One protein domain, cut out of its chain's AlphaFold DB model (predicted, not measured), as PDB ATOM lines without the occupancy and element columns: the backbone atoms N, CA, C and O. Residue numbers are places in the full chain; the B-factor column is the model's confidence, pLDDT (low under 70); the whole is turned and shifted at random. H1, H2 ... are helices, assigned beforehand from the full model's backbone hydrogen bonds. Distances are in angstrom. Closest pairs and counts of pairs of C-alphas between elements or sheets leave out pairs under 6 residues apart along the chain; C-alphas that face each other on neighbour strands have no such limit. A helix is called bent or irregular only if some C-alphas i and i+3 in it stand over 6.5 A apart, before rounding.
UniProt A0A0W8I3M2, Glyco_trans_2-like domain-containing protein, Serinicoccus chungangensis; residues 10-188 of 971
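This is residues 10 to 188 of the 971 residues of the protein "Glyco_trans_2-like domain-containing protein" of Serinicoccus chungangensis (UniProt A0A0W8I3M2). An elongated stack of short helices, one group following another along the longest axis. One end is a cluster of the bent helix H1, H2 and H3; the hairpin of H4 and H5 packs on it and joins it to H6, near the middle; H6, H7 and H8 then run back and forth as a triangle of three, and H9 packs on H8 at the far end. The printed part has 179 residues with nine named helices, H1 to H9 in order along it, and no named strand; the class is all helix. The whole is compact, with a radius of gyration of the C-alphas of 17.9 A, and its C-alphas span 59 by 31 by 28 A.

H1, residues 10 to 33, was assigned as one helix by its hydrogen bonds but is bent: C-alphas 22 and 25 are 8.5 A apart. Its arms are H1a, residues 10 to 22, and H1b, residues 25 to 33, at a steep tilt of 59 degrees; H1a is itself irregular, with C-alphas 19 and 22 8.5 A apart. H2, residues 39 to 47, touches H1a at a steep tilt of 65 degrees, closest at the C-alphas of Ala 13 and Val 42, 4.8 A apart. H1b and H2 form a helical hairpin at a shallow tilt of 22 degrees, its closest C-alphas those of Ala 31 and Ser 39, 5.9 A apart. H3, residues 53 to 60, touches H2, with the closest C-alphas, of Ala 44 and Pro 53, 5.3 A apart. H4, residues 74 to 87, touches H2 with residues 74 to 80 alone, opposite ways at a shallow tilt of 19 degrees; the closest C-alphas, of Ala 47 and Gly 76, are 4.0 A apart. H4 also touches H1b, where the C-alphas of Leu 32 and Gln 87 come closest, at 5.7 A. H5, residues 91 to 106, forms a hairpin with H4 at a shallow tilt of 25 degrees, closest at Ala 81 and Ala 97, whose C-alphas are 4.2 A apart. With residues 96 to 103 alone H5 touches H3, the closest C-alphas being those of Gly 60 and Leu 100, 4.3 A apart. H6, residues 115 to 127, touches H5 at a steep tilt of 56 degrees, with the closest C-alphas, of Arg 98 and Leu 121, 6.2 A apart. H7, residues 131 to 137, forms a hairpin with H6 at a shallow tilt of 13 degrees, closest at the C-alphas of Ala 122 and Ala 134, 4.5 A apart. H8, residues 145 to 155, forms a hairpin with H7, closest at the C-alphas of Pro 131 and Ala 155, 4.7 A apart. H9, residues 168 to 179, forms a hairpin with H8, closest at the C-alphas of Ala 149 and Ala 178, 4.7 A apart, and is apart from H6 and H7. Each O i to N i+4 pair is within hydrogen-bond range in H1b, H2, H3, H5, H6, H7, H8 and H9, against 8 of 9 in H1a and 9 of 10 in H4.

H1a begins at C-alpha 10, (-48.443, -19.319, 17.106), and measures 19.8 A from first to last C-alpha. H4 measures 20.0 A, H5 22.4 A and H6 18.4 A, and H6 begins at C-alpha 115, (-37.283, -23.644, 44.884). H9, 16.6 A, ends at C-alpha 179, (-17.446, -23.651, 51.689).

The two C-alphas farthest apart are those of Gly 11 and Ala 185, 59.5 A. The printed part has no cut. The links H3 to H4, of 13 residues, and H8 to H9, of 12, are long. The mean pLDDT of the printed part is 93.0; residues 63 to 65 are under 70.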
ATOM      1  N   ARG A  10     -47.629 -19.213  15.891       93.00
ATOM      2  CA  ARG A  10     -48.443 -19.319  17.106       93.00
ATOM      3  C   ARG A  10     -49.106 -20.688  17.248       93.00
ATOM      4  O   ARG A  10     -49.081 -21.243  18.339       93.00
ATOM      5  N   GLY A  11     -49.668 -21.251  16.177       95.00
ATOM      6  CA  GLY A  11     -50.271 -22.587  16.210       95.00
ATOM      7  C   GLY A  11     -49.247 -23.683  16.517       95.00
ATOM      8  O   GLY A  11     -49.488 -24.528  17.377       95.00
ATOM      9  N   VAL A  12     -48.053 -23.607  15.919       96.44
ATOM     10  CA  VAL A  12     -46.936 -24.509  16.239       96.44
ATOM     11  C   VAL A  12     -46.494 -24.344  17.698       96.44
ATOM     12  O   VAL A  12     -46.271 -25.346  18.383       96.44
ATOM     13  N   ALA A  13     -46.403 -23.112  18.211       96.56
ATOM     14  CA  ALA A  13     -46.072 -22.863  19.615       96.56
ATOM     15  C   ALA A  13     -47.140 -23.419  20.573       96.56
ATOM     16  O   ALA A  13     -46.779 -24.057  21.563       96.56
ATOM     17  N   ALA A  14     -48.428 -23.256  20.252       95.69
ATOM     18  CA  ALA A  14     -49.550 -23.790  21.028       95.69
ATOM     19  C   ALA A  14     -49.531 -25.321  21.082       95.69
ATOM     20  O   ALA A  14     -49.729 -25.916  22.144       95.69
ATOM     21  N   ASP A  15     -49.189 -25.974  19.974       95.50
ATOM     22  CA  ASP A  15     -49.041 -27.425  19.932       95.50
ATOM     23  C   ASP A  15     -47.850 -27.914  20.757       95.50
ATOM     24  O   ASP A  15     -47.972 -28.883  21.513       95.50
ATOM     25  N   HIS A  16     -46.720 -27.205  20.715       95.94
ATOM     26  CA  HIS A  16     -45.587 -27.501  21.591       95.94
ATOM     27  C   HIS A  16     -45.907 -27.235  23.069       95.94
ATOM     28  O   HIS A  16     -45.486 -28.021  23.919       95.94
ATOM     29  N   ALA A  17     -46.673 -26.189  23.391       95.62
ATOM     30  CA  ALA A  17     -47.119 -25.881  24.750       95.62
ATOM     31  C   ALA A  17     -48.088 -26.954  25.279       95.62
ATOM     32  O   ALA A  17     -47.957 -27.409  26.416       95.62
ATOM     33  N   ARG A  18     -48.989 -27.460  24.431       94.50
ATOM     34  CA  ARG A  18     -49.870 -28.596  24.736       94.50
ATOM     35  C   ARG A  18     -49.083 -29.886  24.984       94.50
ATOM     36  O   ARG A  18     -49.371 -30.593  25.949       94.50
ATOM     37  N   ILE A  19     -48.055 -30.168  24.175       92.31
ATOM     38  CA  ILE A  19     -47.115 -31.285  24.403       92.31
ATOM     39  C   ILE A  19     -46.331 -31.083  25.706       92.31
ATOM     40  O   ILE A  19     -46.074 -32.051  26.433       92.31
ATOM     41  N   ALA A  20     -45.944 -29.839  26.006       92.62
ATOM     42  CA  ALA A  20     -45.267 -29.498  27.243       92.62
ATOM     43  C   ALA A  20     -46.169 -29.791  28.439       92.62
ATOM     44  O   ALA A  20     -45.697 -30.465  29.343       92.62
ATOM     45  N   GLY A  21     -47.444 -29.385  28.436       87.44
ATOM     46  CA  GLY A  21     -48.457 -29.745  29.438       87.44
ATOM     47  C   GLY A  21     -47.903 -29.865  30.868       87.44
ATOM     48  O   GLY A  21     -47.261 -28.960  31.395       87.44
ATOM     49  N   ARG A  22     -48.054 -31.043  31.494       83.00
ATOM     50  CA  ARG A  22     -47.523 -31.341  32.850       83.00
ATOM     51  C   ARG A  22     -45.991 -31.521  32.928       83.00
ATOM     52  O   ARG A  22     -45.455 -31.883  33.973       83.00
ATOM     53  N   ARG A  23     -45.265 -31.302  31.835       89.94
ATOM     54  CA  ARG A  23     -43.816 -31.505  31.655       89.94
ATOM     55  C   ARG A  23     -43.050 -30.174  31.562       89.94
ATOM     56  O   ARG A  23     -42.002 -30.137  30.921       89.94
ATOM     57  N   SER A  24     -43.490 -29.108  32.244       91.81
ATOM     58  CA  SER A  24     -42.837 -27.776  32.200       91.81
ATOM     59  C   SER A  24     -41.317 -27.817  32.452       91.81
ATOM     60  O   SER A  24     -40.535 -27.169  31.760       91.81
ATOM     61  N   ARG A  25     -40.855 -28.688  33.363       94.81
ATOM     62  CA  ARG A  25     -39.418 -28.912  33.622       94.81
ATOM     63  C   ARG A  25     -38.650 -29.424  32.402       94.81
ATOM     64  O   ARG A  25     -37.476 -29.100  32.256       94.81
ATOM     65  N   ALA A  26     -39.278 -30.242  31.558       96.31
ATOM     66  CA  ALA A  26     -38.668 -30.738  30.330       96.31
ATOM     67  C   ALA A  26     -38.536 -29.623  29.290       96.31
ATOM     68  O   ALA A  26     -37.486 -29.535  28.655       96.31
ATOM     69  N   LEU A  27     -39.550 -28.759  29.168       97.06
ATOM     70  CA  LEU A  27     -39.506 -27.578  28.305       97.06
ATOM     71  C   LEU A  27     -38.352 -26.651  28.713       97.06
ATOM     72  O   LEU A  27     -37.468 -26.396  27.900       97.06
ATOM     73  N   VAL A  28     -38.288 -26.254  29.990       95.94
ATOM     74  CA  VAL A  28     -37.217 -25.393  30.531       95.94
ATOM     75  C   VAL A  28     -35.832 -26.012  30.342       95.94
ATOM     76  O   VAL A  28     -34.920 -25.354  29.848       95.94
ATOM     77  N   ALA A  29     -35.650 -27.286  30.708       95.06
ATOM     78  CA  ALA A  29     -34.353 -27.949  30.582       95.06
ATOM     79  C   ALA A  29     -33.893 -28.057  29.121       95.06
ATOM     80  O   ALA A  29     -32.711 -27.874  28.837       95.06
ATOM     81  N   THR A  30     -34.820 -28.331  28.198       95.44
ATOM     82  CA  THR A  30     -34.510 -28.431  26.766       95.44
ATOM     83  C   THR A  30     -34.184 -27.058  26.187       95.44
ATOM     84  O   THR A  30     -33.147 -26.927  25.551       95.44
ATOM     85  N   ALA A  31     -34.974 -26.021  26.491       95.25
ATOM     86  CA  ALA A  31     -34.727 -24.635  26.073       95.25
ATOM     87  C   ALA A  31     -33.334 -24.117  26.476       95.25
ATOM     88  O   ALA A  31     -32.662 -23.429  25.702       95.25
ATOM     89  N   LEU A  32     -32.887 -24.465  27.689       93.31
ATOM     90  CA  LEU A  32     -31.560 -24.112  28.192       93.31
ATOM     91  C   LEU A  32     -30.451 -24.940  27.535       93.31
ATOM     92  O   LEU A  32     -29.443 -24.380  27.105       93.31
ATOM     93  N   ARG A  33     -30.635 -26.260  27.413       91.12
ATOM     94  CA  ARG A  33     -29.641 -27.157  26.805       91.12
ATOM     95  C   ARG A  33     -29.417 -26.874  25.322       91.12
ATOM     96  O   ARG A  33     -28.275 -26.917  24.875       91.12
ATOM     97  N   THR A  34     -30.478 -26.574  24.576       91.69
ATOM     98  CA  THR A  34     -30.384 -26.236  23.151       91.69
ATOM     99  C   THR A  34     -30.055 -24.772  22.909       91.69
ATOM    100  O   THR A  34     -29.809 -24.416  21.770       91.69
ATOM    101  N   ARG A  35     -30.057 -23.901  23.931       91.06
ATOM    102  CA  ARG A  35     -29.906 -22.441  23.758       91.06
ATOM    103  C   ARG A  35     -30.847 -21.847  22.699       91.06
ATOM    104  O   ARG A  35     -30.496 -20.890  22.012       91.06
ATOM    105  N   SER A  36     -32.044 -22.407  22.546       93.12
ATOM    106  CA  SER A  36     -32.995 -21.880  21.570       93.12
ATOM    107  C   SER A  36     -33.738 -20.679  22.141       93.12
ATOM    108  O   SER A  36     -34.679 -20.841  22.923       93.12
ATOM    109  N   VAL A  37     -33.358 -19.468  21.731       94.25
ATOM    110  CA  VAL A  37     -34.114 -18.251  22.079       94.25
ATOM    111  C   VAL A  37     -35.534 -18.312  21.515       94.25
ATOM    112  O   VAL A  37     -36.472 -17.843  22.146       94.25
ATOM    113  N   HIS A  38     -35.722 -19.001  20.389       94.88
ATOM    114  CA  HIS A  38     -37.029 -19.217  19.780       94.88
ATOM    115  C   HIS A  38     -37.977 -20.054  20.645       94.88
ATOM    116  O   HIS A  38     -39.186 -19.851  20.606       94.88
ATOM    117  N   SER A  39     -37.465 -20.961  21.485       96.25
ATOM    118  CA  SER A  39     -38.317 -21.714  22.420       96.25
ATOM    119  C   SER A  39     -39.019 -20.827  23.463       96.25
ATOM    120  O   SER A  39     -39.964 -21.281  24.111       96.25
ATOM    121  N   ARG A  40     -38.611 -19.553  23.601       96.38
ATOM    122  CA  ARG A  40     -39.320 -18.551  24.409       96.38
ATOM    123  C   ARG A  40     -40.749 -18.336  23.918       96.38
ATOM    124  O   ARG A  40     -41.604 -18.072  24.751       96.38
ATOM    125  N   GLU A  41     -41.015 -18.513  22.621       96.75
ATOM    126  CA  GLU A  41     -42.367 -18.489  22.038       96.75
ATOM    127  C   GLU A  41     -43.258 -19.566  22.676       96.75
ATOM    128  O   GLU A  41     -44.371 -19.286  23.105       96.75
ATOM    129  N   VAL A  42     -42.731 -20.787  22.832       97.75
ATOM    130  CA  VAL A  42     -43.441 -21.904  23.479       97.75
ATOM    131  C   VAL A  42     -43.607 -21.664  24.978       97.75
ATOM    132  O   VAL A  42     -44.648 -21.986  25.542       97.75
ATOM    133  N   LEU A  43     -42.591 -21.098  25.640       97.81
ATOM    134  CA  LEU A  43     -42.675 -20.734  27.058       97.81
ATOM    135  C   LEU A  43     -43.721 -19.639  27.302       97.81
ATOM    136  O   LEU A  43     -44.443 -19.726  28.287       97.81
ATOM    137  N   ALA A  44     -43.803 -18.637  26.425       97.38
ATOM    138  CA  ALA A  44     -44.803 -17.577  26.503       97.38
ATOM    139  C   ALA A  44     -46.212 -18.134  26.283       97.38
ATOM    140  O   ALA A  44     -47.074 -17.906  27.122       97.38
ATOM    141  N   GLU A  45     -46.418 -18.957  25.252       97.19
ATOM    142  CA  GLU A  45     -47.715 -19.594  24.993       97.19
ATOM    143  C   GLU A  45     -48.143 -20.537  26.132       97.19
ATOM    144  O   GLU A  45     -49.312 -20.575  26.502       97.19
ATOM    145  N   ALA A  46     -47.202 -21.265  26.747       96.38
ATOM    146  CA  ALA A  46     -47.487 -22.106  27.911       96.38
ATOM    147  C   ALA A  46     -47.801 -21.294  29.182       96.38
ATOM    148  O   ALA A  46     -48.535 -21.773  30.043       96.38
ATOM    149  N   ALA A  47     -47.223 -20.098  29.319       96.31
ATOM    150  CA  ALA A  47     -47.367 -19.247  30.497       96.31
ATOM    151  C   ALA A  47     -48.562 -18.294  30.411       96.31
ATOM    152  O   ALA A  47     -49.193 -18.020  31.424       96.31
ATOM    153  N   TRP A  48     -48.864 -17.763  29.231       96.38
ATOM    154  CA  TRP A  48     -49.958 -16.832  28.997       96.38
ATOM    155  C   TRP A  48     -50.490 -17.048  27.574       96.38
ATOM    156  O   TRP A  48     -50.060 -16.369  26.639       96.38
ATOM    157  N   PRO A  49     -51.397 -18.029  27.388       95.69
ATOM    158  CA  PRO A  49     -51.859 -18.438  26.068       95.69
ATOM    159  C   PRO A  49     -52.280 -17.252  25.201       95.69
ATOM    160  O   PRO A  49     -53.045 -16.381  25.621       95.69
ATOM    161  N   GLY A  50     -51.755 -17.212  23.981       93.62
ATOM    162  CA  GLY A  50     -52.004 -16.155  23.020       93.62
ATOM    163  C   GLY A  50     -51.153 -14.900  23.107       93.62
ATOM    164  O   GLY A  50     -51.402 -13.987  22.317       93.62
ATOM    165  N   HIS A  51     -50.166 -14.870  23.998       95.62
ATOM    166  CA  HIS A  51     -49.254 -13.746  24.185       95.62
ATOM    167  C   HIS A  51     -47.836 -14.090  23.722       95.62
ATOM    168  O   HIS A  51     -47.418 -15.248  23.669       95.62
ATOM    169  N   LEU A  52     -47.081 -13.055  23.375       95.19
ATOM    170  CA  LEU A  52     -45.701 -13.147  22.921       95.19
ATOM    171  C   LEU A  52     -44.725 -12.967  24.093       95.19
ATOM    172  O   LEU A  52     -45.066 -12.355  25.106       95.19
ATOM    173  N   PRO A  53     -43.456 -13.403  23.954       96.00
ATOM    174  CA  PRO A  53     -42.419 -13.124  24.952       96.00
ATOM    175  C   PRO A  53     -42.299 -11.636  25.326       96.00
ATOM    176  O   PRO A  53     -42.018 -11.307  26.477       96.00
ATOM    177  N   ALA A  54     -42.552 -10.734  24.371       95.81
ATOM    178  CA  ALA A  54     -42.544  -9.290  24.599       95.81
ATOM    179  C   ALA A  54     -43.658  -8.823  25.556       95.81
ATOM    180  O   ALA A  54     -43.423  -7.917  26.352       95.81
ATOM    181  N   ASP A  55     -44.832  -9.461  25.537       95.69
ATOM    182  CA  ASP A  55     -45.947  -9.123  26.432       95.69
ATOM    183  C   ASP A  55     -45.622  -9.504  27.880       95.69
ATOM    184  O   ASP A  55     -45.865  -8.729  28.809       95.69
ATOM    185  N   LEU A  56     -44.995 -10.671  28.073       95.44
ATOM    186  CA  LEU A  56     -44.486 -11.101  29.376       95.44
ATOM    187  C   LEU A  56     -43.409 -10.133  29.869       95.44
ATOM    188  O   LEU A  56     -43.449  -9.718  31.025       95.44
ATOM    189  N   ALA A  57     -42.475  -9.733  29.002       94.62
ATOM    190  CA  ALA A  57     -41.438  -8.769  29.356       94.62
ATOM    191  C   ALA A  57     -42.025  -7.407  29.765       94.62
ATOM    192  O   ALA A  57     -41.633  -6.854  30.793       94.62
ATOM    193  N   ALA A  58     -43.005  -6.903  29.011       93.88
ATOM    194  CA  ALA A  58     -43.706  -5.660  29.317       93.88
ATOM    195  C   ALA A  58     -44.483  -5.744  30.638       93.88
ATOM    196  O   ALA A  58     -44.490  -4.784  31.409       93.88
ATOM    197  N   TRP A  59     -45.112  -6.888  30.938       91.75
ATOM    198  CA  TRP A  59     -45.707  -7.119  32.253       91.75
ATOM    199  C   TRP A  59     -44.636  -7.126  33.343       91.75
ATOM    200  O   TRP A  59     -44.785  -6.393  34.313       91.75
ATOM    201  N   GLY A  60     -43.521  -7.839  33.141       87.50
ATOM    202  CA  GLY A  60     -42.365  -7.932  34.045       87.50
ATOM    203  C   GLY A  60     -41.754  -6.590  34.469       87.50
ATOM    204  O   GLY A  60     -41.162  -6.496  35.544       87.50
ATOM    205  N   GLN A  61     -41.938  -5.548  33.657       88.19
ATOM    206  CA  GLN A  61     -41.470  -4.184  33.919       88.19
ATOM    207  C   GLN A  61     -42.468  -3.318  34.707       88.19
ATOM    208  O   GLN A  61     -42.096  -2.252  35.200       88.19
ATOM    209  N   ARG A  62     -43.729  -3.746  34.855       80.56
ATOM    210  CA  ARG A  62     -44.695  -3.092  35.750       80.56
ATOM    211  C   ARG A  62     -44.199  -3.314  37.184       80.56
ATOM    212  O   ARG A  62     -43.810  -4.420  37.532       80.56
ATOM    213  N   GLY A  63     -44.126  -2.271  38.009       65.69
ATOM    214  CA  GLY A  63     -43.575  -2.389  39.367       65.69
ATOM    215  C   GLY A  63     -44.240  -3.497  40.212       65.69
ATOM    216  O   GLY A  63     -45.322  -3.986  39.873       65.69
ATOM    217  N   PRO A  64     -43.624  -3.908  41.336       67.06
ATOM    218  CA  PRO A  64     -44.154  -4.979  42.177       67.06
ATOM    219  C   PRO A  64     -45.606  -4.689  42.600       67.06
ATOM    220  O   PRO A  64     -45.906  -3.574  43.026       67.06
ATOM    221  N   ARG A  65     -46.472  -5.720  42.542       67.75
ATOM    222  CA  ARG A  65     -47.924  -5.730  42.876       67.75
ATOM    223  C   ARG A  65     -48.921  -5.442  41.740       67.75
ATOM    224  O   ARG A  65     -50.090  -5.211  42.029       67.75
ATOM    225  N   ALA A  66     -48.529  -5.558  40.472       72.56
ATOM    226  CA  ALA A  66     -49.468  -5.443  39.344       72.56
ATOM    227  C   ALA A  66     -50.551  -6.553  39.274       72.56
ATOM    228  O   ALA A  66     -51.444  -6.467  38.436       72.56
ATOM    229  N   GLY A  67     -50.490  -7.576  40.143       80.69
ATOM    230  CA  GLY A  67     -51.326  -8.779  40.056       80.69
ATOM    231  C   GLY A  67     -50.886  -9.694  38.908       80.69
ATOM    232  O   GLY A  67     -50.265  -9.241  37.945       80.69
ATOM    233  N   VAL A  68     -51.162 -10.998  39.016       89.00
ATOM    234  CA  VAL A  68     -50.945 -11.914  37.882       89.00
ATOM    235  C   VAL A  68     -52.032 -11.635  36.838       89.00
ATOM    236  O   VAL A  68     -53.193 -11.541  37.234       89.00
ATOM    237  N   PRO A  69     -51.695 -11.475  35.543       90.75
ATOM    238  CA  PRO A  69     -52.684 -11.208  34.506       90.75
ATOM    239  C   PRO A  69     -53.728 -12.319  34.393       90.75
ATOM    240  O   PRO A  69     -53.415 -13.498  34.571       90.75
ATOM    241  N   ASP A  70     -54.952 -11.947  34.021       91.44
ATOM    242  CA  ASP A  70     -56.021 -12.913  33.782       91.44
ATOM    243  C   ASP A  70     -55.616 -13.923  32.696       91.44
ATOM    244  O   ASP A  70     -55.134 -13.569  31.616       91.44
ATOM    245  N   GLY A  71     -55.805 -15.210  33.000       92.44
ATOM    246  CA  GLY A  71     -55.460 -16.319  32.108       92.44
ATOM    247  C   GLY A  71     -53.973 -16.692  32.059       92.44
ATOM    248  O   GLY A  71     -53.634 -17.649  31.364       92.44
ATOM    249  N   ALA A  72     -53.090 -15.994  32.783       94.62
ATOM    250  CA  ALA A  72     -51.688 -16.386  32.904       94.62
ATOM    251  C   ALA A  72     -51.482 -17.451  34.001       94.62
ATOM    252  O   ALA A  72     -52.060 -17.374  35.084       94.62
ATOM    253  N   ASP A  73     -50.615 -18.430  33.739       94.50
ATOM    254  CA  ASP A  73     -50.120 -19.400  34.714       94.50
ATOM    255  C   ASP A  73     -48.900 -18.826  35.466       94.50
ATOM    256  O   ASP A  73     -47.825 -18.666  34.869       94.50
ATOM    257  N   PRO A  74     -48.999 -18.569  36.789       94.69
ATOM    258  CA  PRO A  74     -47.877 -18.082  37.593       94.69
ATOM    259  C   PRO A  74     -46.634 -18.975  37.511       94.69
ATOM    260  O   PRO A  74     -45.504 -18.481  37.580       94.69
ATOM    261  N   LEU A  75     -46.819 -20.296  37.385       95.00
ATOM    262  CA  LEU A  75     -45.697 -21.225  37.310       95.00
ATOM    263  C   LEU A  75     -44.996 -21.134  35.951       95.00
ATOM    264  O   LEU A  75     -43.764 -21.086  35.916       95.00
ATOM    265  N   GLY A  76     -45.761 -21.074  34.860       95.81
ATOM    266  CA  GLY A  76     -45.260 -20.825  33.511       95.81
ATOM    267  C   GLY A  76     -44.495 -19.503  33.397       95.81
ATOM    268  O   GLY A  76     -43.394 -19.487  32.846       95.81
ATOM    269  N   LEU A  77     -45.009 -18.416  33.988       96.19
ATOM    270  CA  LEU A  77     -44.318 -17.117  34.026       96.19
ATOM    271  C   LEU A  77     -42.961 -17.213  34.743       96.19
ATOM    272  O   LEU A  77     -41.955 -16.688  34.262       96.19
ATOM    273  N   ALA A  78     -42.906 -17.933  35.868       96.94
ATOM    274  CA  ALA A  78     -41.657 -18.161  36.590       96.94
ATOM    275  C   ALA A  78     -40.670 -19.043  35.804       96.94
ATOM    276  O   ALA A  78     -39.457 -18.816  35.855       96.94
ATOM    277  N   ASP A  79     -41.176 -20.033  35.064       97.31
ATOM    278  CA  ASP A  79     -40.378 -20.888  34.185       97.31
ATOM    279  C   ASP A  79     -39.781 -20.105  33.011       97.31
ATOM    280  O   ASP A  79     -38.595 -20.265  32.707       97.31
ATOM    281  N   HIS A  80     -40.557 -19.199  32.416       97.56
ATOM    282  CA  HIS A  80     -40.077 -18.261  31.408       97.56
ATOM    283  C   HIS A  80     -38.972 -17.351  31.967       97.56
ATOM    284  O   HIS A  80     -37.884 -17.272  31.392       97.56
ATOM    285  N   ALA A  81     -39.199 -16.739  33.135       97.06
ATOM    286  CA  ALA A  81     -38.219 -15.879  33.798       97.06
ATOM    287  C   ALA A  81     -36.907 -16.620  34.104       97.06
ATOM    288  O   ALA A  81     -35.816 -16.106  33.855       97.06
ATOM    289  N   ARG A  82     -36.990 -17.867  34.583       96.44
ATOM    290  CA  ARG A  82     -35.806 -18.697  34.835       96.44
ATOM    291  C   ARG A  82     -34.987 -18.940  33.567       96.44
ATOM    292  O   ARG A  82     -33.762 -18.975  33.654       96.44
ATOM    293  N   VAL A  83     -35.637 -19.149  32.421       96.75
ATOM    294  CA  VAL A  83     -34.937 -19.328  31.141       96.75
ATOM    295  C   VAL A  83     -34.259 -18.027  30.720       96.75
ATOM    296  O   VAL A  83     -33.060 -18.051  30.446       96.75
ATOM    297  N   LEU A  84     -34.975 -16.897  30.752       95.81
ATOM    298  CA  LEU A  84     -34.421 -15.573  30.436       95.81
ATOM    299  C   LEU A  84     -33.161 -15.259  31.256       95.81
ATOM    300  O   LEU A  84     -32.146 -14.863  30.691       95.81
ATOM    301  N   ALA A  85     -33.192 -15.532  32.564       95.75
ATOM    302  CA  ALA A  85     -32.106 -15.206  33.490       95.75
ATOM    303  C   ALA A  85     -30.737 -15.803  33.118       95.75
ATOM    304  O   ALA A  85     -29.707 -15.271  33.530       95.75
ATOM    305  N   VAL A  86     -30.704 -16.939  32.411       94.12
ATOM    306  CA  VAL A  86     -29.455 -17.694  32.201       94.12
ATOM    307  C   VAL A  86     -29.196 -18.122  30.758       94.12
ATOM    308  O   VAL A  86     -28.083 -18.536  30.459       94.12
ATOM    309  N   GLN A  87     -30.172 -18.033  29.851       92.50
ATOM    310  CA  GLN A  87     -30.025 -18.587  28.500       92.50
ATOM    311  C   GLN A  87     -28.973 -17.857  27.649       92.50
ATOM    312  O   GLN A  87     -28.201 -18.515  26.950       92.50
ATOM    313  N   THR A  88     -28.955 -16.522  27.693       88.00
ATOM    314  CA  THR A  88     -28.104 -15.657  26.849       88.00
ATOM    315  C   THR A  88     -27.054 -14.899  27.660       88.00
ATOM    316  O   THR A  88     -25.965 -14.640  27.157       88.00
ATOM    317  N   GLY A  89     -27.362 -14.574  28.921       85.31
ATOM    318  CA  GLY A  89     -26.557 -13.663  29.739       85.31
ATOM    319  C   GLY A  89     -26.762 -12.183  29.396       85.31
ATOM    320  O   GLY A  89     -26.014 -11.350  29.901       85.31
ATOM    321  N   ASP A  90     -27.751 -11.857  28.557       90.88
ATOM    322  CA  ASP A  90     -28.095 -10.479  28.213       90.88
ATOM    323  C   ASP A  90     -28.599  -9.723  29.465       90.88
ATOM    324  O   ASP A  90     -29.521 -10.203  30.137       90.88
ATOM    325  N   PRO A  91     -28.027  -8.553  29.813       93.06
ATOM    326  CA  PRO A  91     -28.460  -7.776  30.974       93.06
ATOM    327  C   PRO A  91     -29.943  -7.375  30.957       93.06
ATOM    328  O   PRO A  91     -30.561  -7.297  32.020       93.06
ATOM    329  N   GLN A  92     -30.534  -7.137  29.781       93.06
ATOM    330  CA  GLN A  92     -31.959  -6.829  29.638       93.06
ATOM    331  C   GLN A  92     -32.819  -8.062  29.923       93.06
ATOM    332  O   GLN A  92     -33.776  -7.961  30.693       93.06
ATOM    333  N   ASP A  93     -32.449  -9.233  29.390       94.19
ATOM    334  CA  ASP A  93     -33.129 -10.500  29.703       94.19
ATOM    335  C   ASP A  93     -33.071 -10.790  31.213       94.19
ATOM    336  O   ASP A  93     -34.069 -11.181  31.823       94.19
ATOM    337  N   VAL A  94     -31.912 -10.553  31.837       94.94
ATOM    338  CA  VAL A  94     -31.700 -10.707  33.283       94.94
ATOM    339  C   VAL A  94     -32.579  -9.745  34.090       94.94
ATOM    340  O   VAL A  94     -33.195 -10.157  35.077       94.94
ATOM    341  N   ALA A  95     -32.679  -8.482  33.672       93.81
ATOM    342  CA  ALA A  95     -33.528  -7.491  34.329       93.81
ATOM    343  C   ALA A  95     -35.018  -7.856  34.225       93.81
ATOM    344  O   ALA A  95     -35.733  -7.797  35.229       93.81
ATOM    345  N   VAL A  96     -35.471  -8.298  33.046       95.12
ATOM    346  CA  VAL A  96     -36.843  -8.786  32.830       95.12
ATOM    347  C   VAL A  96     -37.123 -10.013  33.695       95.12
ATOM    348  O   VAL A  96     -38.143 -10.064  34.379       95.12
ATOM    349  N   ALA A  97     -36.207 -10.984  33.725       96.50
ATOM    350  CA  ALA A  97     -36.336 -12.172  34.558       96.50
ATOM    351  C   ALA A  97     -36.482 -11.829  36.047       96.50
ATOM    352  O   ALA A  97     -37.338 -12.398  36.730       96.50
ATOM    353  N   ARG A  98     -35.674 -10.882  36.545       95.44
ATOM    354  CA  ARG A  98     -35.784 -10.385  37.920       95.44
ATOM    355  C   ARG A  98     -37.161  -9.768  38.162       95.44
ATOM    356  O   ARG A  98     -37.845 -10.211  39.079       95.44
ATOM    357  N   GLY A  99     -37.598  -8.834  37.315       94.31
ATOM    358  CA  GLY A  99     -38.893  -8.157  37.461       94.31
ATOM    359  C   GLY A  99     -40.087  -9.120  37.466       94.31
ATOM    360  O   GLY A  99     -40.960  -9.022  38.330       94.31
ATOM    361  N   LEU A 100     -40.080 -10.123  36.579       95.25
ATOM    362  CA  LEU A 100     -41.086 -11.192  36.551       95.25
ATOM    363  C   LEU A 100     -41.149 -11.960  37.880       95.25
ATOM    364  O   LEU A 100     -42.225 -12.141  38.450       95.25
ATOM    365  N   LEU A 101     -39.999 -12.413  38.388       95.88
ATOM    366  CA  LEU A 101     -39.937 -13.183  39.633       95.88
ATOM    367  C   LEU A 101     -40.334 -12.342  40.854       95.88
ATOM    368  O   LEU A 101     -41.003 -12.860  41.748       95.88
ATOM    369  N   GLU A 102     -39.968 -11.060  40.889       93.94
ATOM    370  CA  GLU A 102     -40.334 -10.139  41.972       93.94
ATOM    371  C   GLU A 102     -41.836  -9.882  42.028       93.94
ATOM    372  O   GLU A 102     -42.433  -9.935  43.105       93.94
ATOM    373  N   GLN A 103     -42.466  -9.665  40.874       92.31
ATOM    374  CA  GLN A 103     -43.914  -9.505  40.799       92.31
ATOM    375  C   GLN A 103     -44.656 -10.763  41.238       92.31
ATOM    376  O   GLN A 103     -45.596 -10.672  42.029       92.31
ATOM    377  N   LEU A 104     -44.219 -11.937  40.772       94.31
ATOM    378  CA  LEU A 104     -44.827 -13.208  41.160       94.31
ATOM    379  C   LEU A 104     -44.687 -13.460  42.661       94.31
ATOM    380  O   LEU A 104     -45.668 -13.838  43.303       94.31
ATOM    381  N   LEU A 105     -43.504 -13.210  43.229       93.25
ATOM    382  CA  LEU A 105     -43.258 -13.372  44.658       93.25
ATOM    383  C   LEU A 105     -44.115 -12.421  45.505       93.25
ATOM    384  O   LEU A 105     -44.612 -12.832  46.550       93.25
ATOM    385  N   ALA A 106     -44.306 -11.178  45.053       90.81
ATOM    386  CA  ALA A 106     -45.121 -10.172  45.739       90.81
ATOM    387  C   ALA A 106     -46.642 -10.369  45.564       90.81
ATOM    388  O   ALA A 106     -47.425  -9.677  46.215       90.81
ATOM    389  N   SER A 107     -47.069 -11.269  44.675       89.88
ATOM    390  CA  SER A 107     -48.481 -11.569  44.412       89.88
ATOM    391  C   SER A 107     -49.047 -12.627  45.372       89.88
ATOM    392  O   SER A 107     -48.307 -13.331  46.061       89.88
ATOM    393  N   ALA A 108     -50.368 -12.836  45.334       87.69
ATOM    394  CA  ALA A 108     -51.024 -13.954  46.027       87.69
ATOM    395  C   ALA A 108     -50.497 -15.343  45.595       87.69
ATOM    396  O   ALA A 108     -50.710 -16.335  46.291       87.69
ATOM    397  N   HIS A 109     -49.769 -15.424  44.475       89.19
ATOM    398  CA  HIS A 109     -49.215 -16.658  43.922       89.19
ATOM    399  C   HIS A 109     -47.750 -16.914  44.304       89.19
ATOM    400  O   HIS A 109     -47.161 -17.878  43.814       89.19
ATOM    401  N   GLY A 110     -47.148 -16.133  45.209       89.50
ATOM    402  CA  GLY A 110     -45.761 -16.357  45.651       89.50
ATOM    403  C   GLY A 110     -45.502 -17.766  46.216       89.50
ATOM    404  O   GLY A 110     -44.394 -18.303  46.102       89.50
ATOM    405  N   ALA A 111     -46.538 -18.417  46.758       88.50
ATOM    406  CA  ALA A 111     -46.492 -19.806  47.222       88.50
ATOM    407  C   ALA A 111     -46.376 -20.842  46.082       88.50
ATOM    408  O   ALA A 111     -45.851 -21.931  46.305       88.50
ATOM    409  N   ALA A 112     -46.812 -20.509  44.861       88.00
ATOM    410  CA  ALA A 112     -46.709 -21.386  43.690       88.00
ATOM    411  C   ALA A 112     -45.275 -21.468  43.132       88.00
ATOM    412  O   ALA A 112     -44.940 -22.397  42.391       88.00
ATOM    413  N   LEU A 113     -44.404 -20.517  43.493       95.31
ATOM    414  CA  LEU A 113     -43.007 -20.526  43.072       95.31
ATOM    415  C   LEU A 113     -42.258 -21.730  43.650       95.31
ATOM    416  O   LEU A 113     -42.252 -21.990  44.859       95.31
ATOM    417  N   ARG A 114     -41.554 -22.434  42.762       95.94
ATOM    418  CA  ARG A 114     -40.676 -23.549  43.120       95.94
ATOM    419  C   ARG A 114     -39.359 -23.028  43.677       95.94
ATOM    420  O   ARG A 114     -38.949 -21.904  43.392       95.94
ATOM    421  N   ARG A 115     -38.645 -23.901  44.392       96.25
ATOM    422  CA  ARG A 115     -37.283 -23.644  44.884       96.25
ATOM    423  C   ARG A 115     -36.386 -23.006  43.829       96.25
ATOM    424  O   ARG A 115     -35.741 -22.011  44.120       96.25
ATOM    425  N   GLU A 116     -36.365 -23.555  42.614       94.88
ATOM    426  CA  GLU A 116     -35.454 -23.076  41.568       94.88
ATOM    427  C   GLU A 116     -35.740 -21.622  41.149       94.88
ATOM    428  O   GLU A 116     -34.852 -20.963  40.620       94.88
ATOM    429  N   HIS A 117     -36.959 -21.120  41.375       97.12
ATOM    430  CA  HIS A 117     -37.364 -19.751  41.045       97.12
ATOM    431  C   HIS A 117     -36.959 -18.777  42.156       97.12
ATOM    432  O   HIS A 117     -36.419 -17.713  41.878       97.12
ATOM    433  N   VAL A 118     -37.166 -19.171  43.417       97.38
ATOM    434  CA  VAL A 118     -36.785 -18.367  44.591       97.38
ATOM    435  C   VAL A 118     -35.266 -18.266  44.713       97.38
ATOM    436  O   VAL A 118     -34.734 -17.181  44.923       97.38
ATOM    437  N   GLU A 119     -34.559 -19.381  44.509       97.25
ATOM    438  CA  GLU A 119     -33.095 -19.395  44.458       97.25
ATOM    439  C   GLU A 119     -32.568 -18.506  43.333       97.25
ATOM    440  O   GLU A 119     -31.658 -17.719  43.571       97.25
ATOM    441  N   MET A 120     -33.164 -18.586  42.134       96.94
ATOM    442  CA  MET A 120     -32.787 -17.714  41.021       96.94
ATOM    443  C   MET A 120     -32.957 -16.244  41.405       96.94
ATOM    444  O   MET A 120     -32.020 -15.473  41.250       96.94
ATOM    445  N   LEU A 121     -34.103 -15.853  41.969       97.06
ATOM    446  CA  LEU A 121     -34.328 -14.463  42.364       97.06
ATOM    447  C   LEU A 121     -33.320 -13.981  43.421       97.06
ATOM    448  O   LEU A 121     -32.785 -12.885  43.279       97.06
ATOM    449  N   ALA A 122     -33.004 -14.798  44.432       97.12
ATOM    450  CA  ALA A 122     -31.982 -14.458  45.425       97.12
ATOM    451  C   ALA A 122     -30.606 -14.223  44.772       97.12
ATOM    452  O   ALA A 122     -29.932 -13.239  45.072       97.12
ATOM    453  N   GLN A 123     -30.219 -15.087  43.827       96.31
ATOM    454  CA  GLN A 123     -28.970 -14.954  43.071       96.31
ATOM    455  C   GLN A 123     -28.958 -13.699  42.180       96.31
ATOM    456  O   GLN A 123     -27.949 -13.002  42.107       96.31
ATOM    457  N   LEU A 124     -30.074 -13.384  41.515       96.31
ATOM    458  CA  LEU A 124     -30.188 -12.193  40.667       96.31
ATOM    459  C   LEU A 124     -30.186 -10.895  41.482       96.31
ATOM    460  O   LEU A 124     -29.653  -9.892  41.016       96.31
ATOM    461  N   ARG A 125     -30.756 -10.894  42.692       96.06
ATOM    462  CA  ARG A 125     -30.747  -9.725  43.582       96.06
ATOM    463  C   ARG A 125     -29.353  -9.396  44.092       96.06
ATOM    464  O   ARG A 125     -28.930  -8.254  43.938       96.06
ATOM    465  N   VAL A 126     -28.607 -10.388  44.591       96.31
ATOM    466  CA  VAL A 126     -27.248 -10.136  45.107       96.31
ATOM    467  C   VAL A 126     -26.296  -9.666  44.004       96.31
ATOM    468  O   VAL A 126     -25.517  -8.746  44.220       96.31
ATOM    469  N   LEU A 127     -26.405 -10.223  42.791       94.56
ATOM    470  CA  LEU A 127     -25.607  -9.776  41.643       94.56
ATOM    471  C   LEU A 127     -26.099  -8.449  41.042       94.56
ATOM    472  O   LEU A 127     -25.332  -7.751  40.388       94.56
ATOM    473  N   GLY A 128     -27.375  -8.116  41.235       92.44
ATOM    474  CA  GLY A 128     -28.041  -6.945  40.664       92.44
ATOM    475  C   GLY A 128     -28.122  -5.733  41.594       92.44
ATOM    476  O   GLY A 128     -28.946  -4.854  41.328       92.44
ATOM    477  N   GLY A 129     -27.329  -5.704  42.673       91.00
ATOM    478  CA  GLY A 129     -27.220  -4.568  43.599       91.00
ATOM    479  C   GLY A 129     -28.303  -4.481  44.684       91.00
ATOM    480  O   GLY A 129     -28.477  -3.416  45.265       91.00
ATOM    481  N   ASP A 130     -29.029  -5.569  44.964       94.19
ATOM    482  CA  ASP A 130     -29.971  -5.686  46.092       94.19
ATOM    483  C   ASP A 130     -29.535  -6.806  47.069       94.19
ATOM    484  O   ASP A 130     -30.163  -7.867  47.156       94.19
ATOM    485  N   PRO A 131     -28.416  -6.622  47.791       94.81
ATOM    486  CA  PRO A 131     -27.894  -7.612  48.735       94.81
ATOM    487  C   PRO A 131     -28.851  -7.862  49.912       94.81
ATOM    488  O   PRO A 131     -29.015  -9.007  50.332       94.81
ATOM    489  N   GLY A 132     -29.524  -6.822  50.417       94.00
ATOM    490  CA  GLY A 132     -30.479  -6.934  51.524       94.00
ATOM    491  C   GLY A 132     -31.674  -7.813  51.161       94.00
ATOM    492  O   GLY A 132     -31.928  -8.822  51.824       94.00
ATOM    493  N   GLY A 133     -32.337  -7.516  50.038       94.88
ATOM    494  CA  GLY A 133     -33.455  -8.317  49.549       94.88
ATOM    495  C   GLY A 133     -33.056  -9.733  49.123       94.88
ATOM    496  O   GLY A 133     -33.905 -10.631  49.109       94.88
ATOM    497  N   ALA A 134     -31.783  -9.967  48.788       96.56
ATOM    498  CA  ALA A 134     -31.246 -11.304  48.549       96.56
ATOM    499  C   ALA A 134     -31.060 -12.106  49.849       96.56
ATOM    500  O   ALA A 134     -31.398 -13.292  49.888       96.56
ATOM    501  N   VAL A 135     -30.556 -11.477  50.917       96.56
ATOM    502  CA  VAL A 135     -30.385 -12.108  52.239       96.56
ATOM    503  C   VAL A 135     -31.734 -12.470  52.858       96.56
ATOM    504  O   VAL A 135     -31.866 -13.572  53.398       96.56
ATOM    505  N   ASP A 136     -32.744 -11.612  52.707       96.19
ATOM    506  CA  ASP A 136     -34.113 -11.902  53.144       96.19
ATOM    507  C   ASP A 136     -34.662 -13.155  52.451       96.19
ATOM    508  O   ASP A 136     -35.182 -14.072  53.093       96.19
ATOM    509  N   LEU A 137     -34.467 -13.256  51.133       96.12
ATOM    510  CA  LEU A 137     -34.844 -14.444  50.367       96.12
ATOM    511  C   LEU A 137     -34.037 -15.683  50.749       96.12
ATOM    512  O   LEU A 137     -34.571 -16.790  50.729       96.12
ATOM    513  N   ALA A 138     -32.770 -15.527  51.130       95.50
ATOM    514  CA  ALA A 138     -31.937 -16.627  51.601       95.50
ATOM    515  C   ALA A 138     -32.432 -17.235  52.930       95.50
ATOM    516  O   ALA A 138     -31.926 -18.282  53.340       95.50
ATOM    517  N   ALA A 139     -33.378 -16.601  53.631       95.06
ATOM    518  CA  ALA A 139     -34.066 -17.177  54.787       95.06
ATOM    519  C   ALA A 139     -35.305 -18.016  54.407       95.06
ATOM    520  O   ALA A 139     -35.834 -18.741  55.253       95.06
ATOM    521  N   ASP A 140     -35.762 -17.960  53.151       95.69
ATOM    522  CA  ASP A 140     -36.875 -18.776  52.667       95.69
ATOM    523  C   ASP A 140     -36.510 -20.268  52.729       95.69
ATOM    524  O   ASP A 140     -35.483 -20.708  52.208       95.69
ATOM    525  N   ARG A 141     -37.387 -21.078  53.333       95.25
ATOM    526  CA  ARG A 141     -37.181 -22.526  53.532       95.25
ATOM    527  C   ARG A 141     -36.987 -23.304  52.229       95.25
ATOM    528  O   ARG A 141     -36.504 -24.435  52.261       95.25
ATOM    529  N   ARG A 142     -37.398 -22.741  51.090       95.62
ATOM    530  CA  ARG A 142     -37.214 -23.341  49.767       95.62
ATOM    531  C   ARG A 142     -35.764 -23.232  49.293       95.62
ATOM    532  O   ARG A 142     -35.350 -24.098  48.525       95.62
ATOM    533  N   VAL A 143     -35.005 -22.221  49.725       95.88
ATOM    534  CA  VAL A 143     -33.618 -21.980  49.295       95.88
ATOM    535  C   VAL A 143     -32.678 -22.992  49.947       95.88
ATOM    536  O   VAL A 143     -32.652 -23.155  51.166       95.88
ATOM    537  N   ARG A 144     -31.873 -23.688  49.135       94.94
ATOM    538  CA  ARG A 144     -30.897 -24.657  49.650       94.94
ATOM    539  C   ARG A 144     -29.843 -23.968  50.524       94.94
ATOM    540  O   ARG A 144     -29.344 -22.917  50.123       94.94
ATOM    541  N   PRO A 145     -29.392 -24.603  51.627       92.50
ATOM    542  CA  PRO A 145     -28.395 -24.021  52.527       92.50
ATOM    543  C   PRO A 145     -27.127 -23.529  51.825       92.50
ATOM    544  O   PRO A 145     -26.657 -22.439  52.120       92.50
ATOM    545  N   GLY A 146     -26.614 -24.282  50.843       91.38
ATOM    546  CA  GLY A 146     -25.438 -23.865  50.073       91.38
ATOM    547  C   GLY A 146     -25.664 -22.585  49.260       91.38
ATOM    548  O   GLY A 146     -24.789 -21.728  49.235       91.38
ATOM    549  N   VAL A 147     -26.843 -22.426  48.643       94.62
ATOM    550  CA  VAL A 147     -27.206 -21.205  47.896       94.62
ATOM    551  C   VAL A 147     -27.426 -20.037  48.858       94.62
ATOM    552  O   VAL A 147     -26.948 -18.936  48.610       94.62
ATOM    553  N   ALA A 148     -28.100 -20.275  49.986       95.50
ATOM    554  CA  ALA A 148     -28.283 -19.258  51.016       95.50
ATOM    555  C   ALA A 148     -26.938 -18.764  51.571       95.50
ATOM    556  O   ALA A 148     -26.747 -17.564  51.747       95.50
ATOM    557  N   ALA A 149     -25.993 -19.675  51.823       94.50
ATOM    558  CA  ALA A 149     -24.669 -19.331  52.327       94.50
ATOM    559  C   ALA A 149     -23.845 -18.539  51.301       94.50
ATOM    560  O   ALA A 149     -23.242 -17.535  51.676       94.50
ATOM    561  N   SER A 150     -23.874 -18.917  50.015       95.38
ATOM    562  CA  SER A 150     -23.188 -18.148  48.969       95.38
ATOM    563  C   SER A 150     -23.767 -16.741  48.819       95.38
ATOM    564  O   SER A 150     -23.009 -15.780  48.775       95.38
ATOM    565  N   VAL A 151     -25.099 -16.604  48.830       96.56
ATOM    566  CA  VAL A 151     -25.774 -15.296  48.755       96.56
ATOM    567  C   VAL A 151     -25.410 -14.411  49.949       96.56
ATOM    568  O   VAL A 151     -25.119 -13.236  49.765       96.56
ATOM    569  N   ARG A 152     -25.377 -14.958  51.170       96.25
ATOM    570  CA  ARG A 152     -25.002 -14.193  52.375       96.25
ATOM    571  C   ARG A 152     -23.540 -13.752  52.366       96.25
ATOM    572  O   ARG A 152     -23.249 -12.651  52.815       96.25
ATOM    573  N   ALA A 153     -22.633 -14.593  51.872       95.88
ATOM    574  CA  ALA A 153     -21.229 -14.225  51.716       95.88
ATOM    575  C   ALA A 153     -21.056 -13.120  50.660       95.88
ATOM    576  O   ALA A 153     -20.390 -12.121  50.922       95.88
ATOM    577  N   ASP A 154     -21.722 -13.252  49.511       96.69
ATOM    578  CA  ASP A 154     -21.669 -12.262  48.431       96.69
ATOM    579  C   ASP A 154     -22.354 -10.935  48.803       96.69
ATOM    580  O   ASP A 154     -21.905  -9.875  48.379       96.69
ATOM    581  N   ALA A 155     -23.383 -10.954  49.653       96.44
ATOM    582  CA  ALA A 155     -24.012  -9.742  50.185       96.44
ATOM    583  C   ALA A 155     -23.068  -8.907  51.073       96.44
ATOM    584  O   ALA A 155     -23.287  -7.715  51.247       96.44
ATOM    585  N   LEU A 156     -22.010  -9.518  51.617       95.50
ATOM    586  CA  LEU A 156     -20.955  -8.840  52.379       95.50
ATOM    587  C   LEU A 156     -19.747  -8.470  51.502       95.50
ATOM    588  O   LEU A 156     -18.704  -8.066  52.020       95.50
ATOM    589  N   HIS A 157     -19.850  -8.641  50.182       94.19
ATOM    590  CA  HIS A 157     -18.764  -8.360  49.259       94.19
ATOM    591  C   HIS A 157     -18.784  -6.884  48.813       94.19
ATOM    592  O   HIS A 157     -19.738  -6.465  48.155       94.19
ATOM    593  N   PRO A 158     -17.717  -6.093  49.046       91.00
ATOM    594  CA  PRO A 158     -17.726  -4.640  48.825       91.00
ATOM    595  C   PRO A 158     -17.912  -4.201  47.362       91.00
ATOM    596  O   PRO A 158     -18.221  -3.043  47.102       91.00
ATOM    597  N   ARG A 159     -17.718  -5.102  46.384       89.19
ATOM    598  CA  ARG A 159     -18.019  -4.814  44.964       89.19
ATOM    599  C   ARG A 159     -19.485  -5.025  44.583       89.19
ATOM    600  O   ARG A 159     -19.900  -4.524  43.547       89.19
ATOM    601  N   LEU A 160     -20.229  -5.799  45.370       91.62
ATOM    602  CA  LEU A 160     -21.660  -6.046  45.162       91.62
ATOM    603  C   LEU A 160     -22.503  -5.135  46.061       91.62
ATOM    604  O   LEU A 160     -23.552  -4.658  45.640       91.62
ATOM    605  N   ASP A 161     -21.996  -4.845  47.259       91.50
ATOM    606  CA  ASP A 161     -22.532  -3.853  48.182       91.50
ATOM    607  C   ASP A 161     -21.425  -2.882  48.620       91.50
ATOM    608  O   ASP A 161     -20.623  -3.224  49.492       91.50
ATOM    609  N   PRO A 162     -21.365  -1.654  48.078       88.38
ATOM    610  CA  PRO A 162     -20.417  -0.648  48.553       88.38
ATOM    611  C   PRO A 162     -20.512  -0.373  50.066       88.38
ATOM    612  O   PRO A 162     -19.506  -0.028  50.688       88.38
ATOM    613  N   GLY A 163     -21.686  -0.571  50.683       88.88
ATOM    614  CA  GLY A 163     -21.901  -0.457  52.130       88.88
ATOM    615  C   GLY A 163     -21.250  -1.576  52.955       88.88
ATOM    616  O   GLY A 163     -21.112  -1.455  54.175       88.88
ATOM    617  N   ALA A 164     -20.782  -2.647  52.309       89.25
ATOM    618  CA  ALA A 164     -20.016  -3.714  52.943       89.25
ATOM    619  C   ALA A 164     -18.517  -3.392  53.096       89.25
ATOM    620  O   ALA A 164     -17.760  -4.199  53.647       89.25
ATOM    621  N   ALA A 165     -18.064  -2.212  52.658       87.56
ATOM    622  CA  ALA A 165     -16.705  -1.748  52.918       87.56
ATOM    623  C   ALA A 165     -16.382  -1.784  54.428       87.56
ATOM    624  O   ALA A 165     -17.170  -1.349  55.264       87.56
ATOM    625  N   GLY A 166     -15.223  -2.345  54.787       87.12
ATOM    626  CA  GLY A 166     -14.814  -2.526  56.188       87.12
ATOM    627  C   GLY A 166     -15.400  -3.762  56.888       87.12
ATOM    628  O   GLY A 166     -15.010  -4.057  58.013       87.12
ATOM    629  N   GLN A 167     -16.268  -4.548  56.237       92.44
ATOM    630  CA  GLN A 167     -16.855  -5.766  56.820       92.44
ATOM    631  C   GLN A 167     -16.043  -7.048  56.536       92.44
ATOM    632  O   GLN A 167     -16.596  -8.148  56.545       92.44
ATOM    633  N   GLY A 168     -14.728  -6.932  56.314       92.94
ATOM    634  CA  GLY A 168     -13.860  -8.039  55.882       92.94
ATOM    635  C   GLY A 168     -13.898  -9.279  56.788       92.94
ATOM    636  O   GLY A 168     -13.942 -10.398  56.287       92.94
ATOM    637  N   GLU A 169     -13.963  -9.096  58.108       94.56
ATOM    638  CA  GLU A 169     -14.092 -10.195  59.084       94.56
ATOM    639  C   GLU A 169     -15.427 -10.942  58.953       94.56
ATOM    640  O   GLU A 169     -15.480 -12.174  58.974       94.56
ATOM    641  N   ARG A 170     -16.528 -10.201  58.765       95.38
ATOM    642  CA  ARG A 170     -17.857 -10.797  58.561       95.38
ATOM    643  C   ARG A 170     -17.916 -11.542  57.236       95.38
ATOM    644  O   ARG A 170     -18.448 -12.649  57.192       95.38
ATOM    645  N   TRP A 171     -17.341 -10.956  56.185       95.69
ATOM    646  CA  TRP A 171     -17.208 -11.613  54.892       95.69
ATOM    647  C   TRP A 171     -16.402 -12.912  55.019       95.69
ATOM    648  O   TRP A 171     -16.890 -13.950  54.589       95.69
ATOM    649  N   ALA A 172     -15.236 -12.908  55.673       95.00
ATOM    650  CA  ALA A 172     -14.395 -14.101  55.804       95.00
ATOM    651  C   ALA A 172     -15.091 -15.229  56.580       95.00
ATOM    652  O   ALA A 172     -15.004 -16.400  56.195       95.00
ATOM    653  N   ALA A 173     -15.841 -14.890  57.634       94.81
ATOM    654  CA  ALA A 173     -16.664 -15.849  58.366       94.81
ATOM    655  C   ALA A 173     -17.785 -16.437  57.488       94.81
ATOM    656  O   ALA A 173     -17.964 -17.658  57.451       94.81
ATOM    657  N   ALA A 174     -18.511 -15.593  56.747       95.25
ATOM    658  CA  ALA A 174     -19.582 -16.030  55.850       95.25
ATOM    659  C   ALA A 174     -19.052 -16.862  54.669       95.25
ATOM    660  O   ALA A 174     -19.632 -17.892  54.330       95.25
ATOM    661  N   PHE A 175     -17.921 -16.458  54.086       94.81
ATOM    662  CA  PHE A 175     -17.227 -17.180  53.024       94.81
ATOM    663  C   PHE A 175     -16.776 -18.561  53.514       94.81
ATOM    664  O   PHE A 175     -17.097 -19.564  52.885       94.81
ATOM    665  N   SER A 176     -16.148 -18.645  54.694       93.50
ATOM    666  CA  SER A 176     -15.776 -19.928  55.319       93.50
ATOM    667  C   SER A 176     -16.990 -20.852  55.496       93.50
ATOM    668  O   SER A 176     -16.936 -22.034  55.146       93.50
ATOM    669  N   ALA A 177     -18.112 -20.309  55.983       91.19
ATOM    670  CA  ALA A 177     -19.354 -21.056  56.176       91.19
ATOM    671  C   ALA A 177     -20.004 -21.514  54.856       91.19
ATOM    672  O   ALA A 177     -20.679 -22.542  54.826       91.19
ATOM    673  N   ALA A 178     -19.800 -20.784  53.756       91.81
ATOM    674  CA  ALA A 178     -20.301 -21.175  52.441       91.81
ATOM    675  C   ALA A 178     -19.553 -22.381  51.847       91.81
ATOM    676  O   ALA A 178     -20.118 -23.109  51.024       91.81
ATOM    677  N   LEU A 179     -18.304 -22.615  52.264       87.31
ATOM    678  CA  LEU A 179     -17.446 -23.651  51.689       87.31
ATOM    679  C   LEU A 179     -17.496 -24.985  52.449       87.31
ATOM    680  O   LEU A 179     -17.492 -26.039  51.815       87.31
ATOM    681  N   GLY A 180     -17.612 -25.003  53.773       75.06
ATOM    682  CA  GLY A 180     -17.404 -26.244  54.531       75.06
ATOM    683  C   GLY A 180     -18.392 -26.503  55.653       75.06
ATOM    684  O   GLY A 180     -19.324 -25.741  55.894       75.06
ATOM    685  N   SER A 181     -18.151 -27.599  56.369       78.31
ATOM    686  CA  SER A 181     -18.903 -27.967  57.575       78.31
ATOM    687  C   SER A 181     -18.478 -27.175  58.826       78.31
ATOM    688  O   SER A 181     -19.036 -27.370  59.904       78.31
ATOM    689  N   GLY A 182     -17.473 -26.298  58.699       82.81
ATOM    690  CA  GLY A 182     -16.825 -25.595  59.811       82.81
ATOM    691  C   GLY A 182     -15.611 -26.326  60.401       82.81
ATOM    692  O   GLY A 182     -15.032 -25.844  61.368       82.81
ATOM    693  N   ARG A 183     -15.211 -27.472  59.826       88.19
ATOM    694  CA  ARG A 183     -14.030 -28.251  60.251       88.19
ATOM    695  C   ARG A 183     -12.693 -27.724  59.716       88.19
ATOM    696  O   ARG A 183     -11.652 -28.028  60.291       88.19
ATOM    697  N   LEU A 184     -12.719 -26.967  58.623       92.75
ATOM    698  CA  LEU A 184     -11.528 -26.357  58.033       92.75
ATOM    699  C   LEU A 184     -11.103 -25.106  58.814       92.75
ATOM    700  O   LEU A 184     -11.939 -24.403  59.386       92.75
ATOM    701  N   ALA A 185      -9.807 -24.799  58.801       94.75
ATOM    702  CA  ALA A 185      -9.296 -23.534  59.300       94.75
ATOM    703  C   ALA A 185      -9.983 -22.360  58.579       94.75
ATOM    704  O   ALA A 185     -10.086 -22.360  57.355       94.75
ATOM    705  N   PRO A 186     -10.463 -21.345  59.314       93.69
ATOM    706  CA  PRO A 186     -11.207 -20.258  58.698       93.69
ATOM    707  C   PRO A 186     -10.295 -19.387  57.830       93.69
ATOM    708  O   PRO A 186      -9.103 -19.218  58.120       93.69
ATOM    709  N   PHE A 187     -10.882 -18.797  56.790       94.75
ATOM    710  CA  PHE A 187     -10.208 -17.833  55.925       94.75
ATOM    711  C   PHE A 187      -9.858 -16.554  56.692       94.75
ATOM    712  O   PHE A 187     -10.549 -16.164  57.636       94.75
ATOM    713  N   LEU A 188      -8.765 -15.905  56.293       95.12
ATOM    714  CA  LEU A 188      -8.388 -14.597  56.819       95.12
ATOM    715  C   LEU A 188      -9.242 -13.504  56.176       95.12
ATOM    716  O   LEU A 188      -9.599 -13.588  54.999       95.12
TER     717      LEU A 188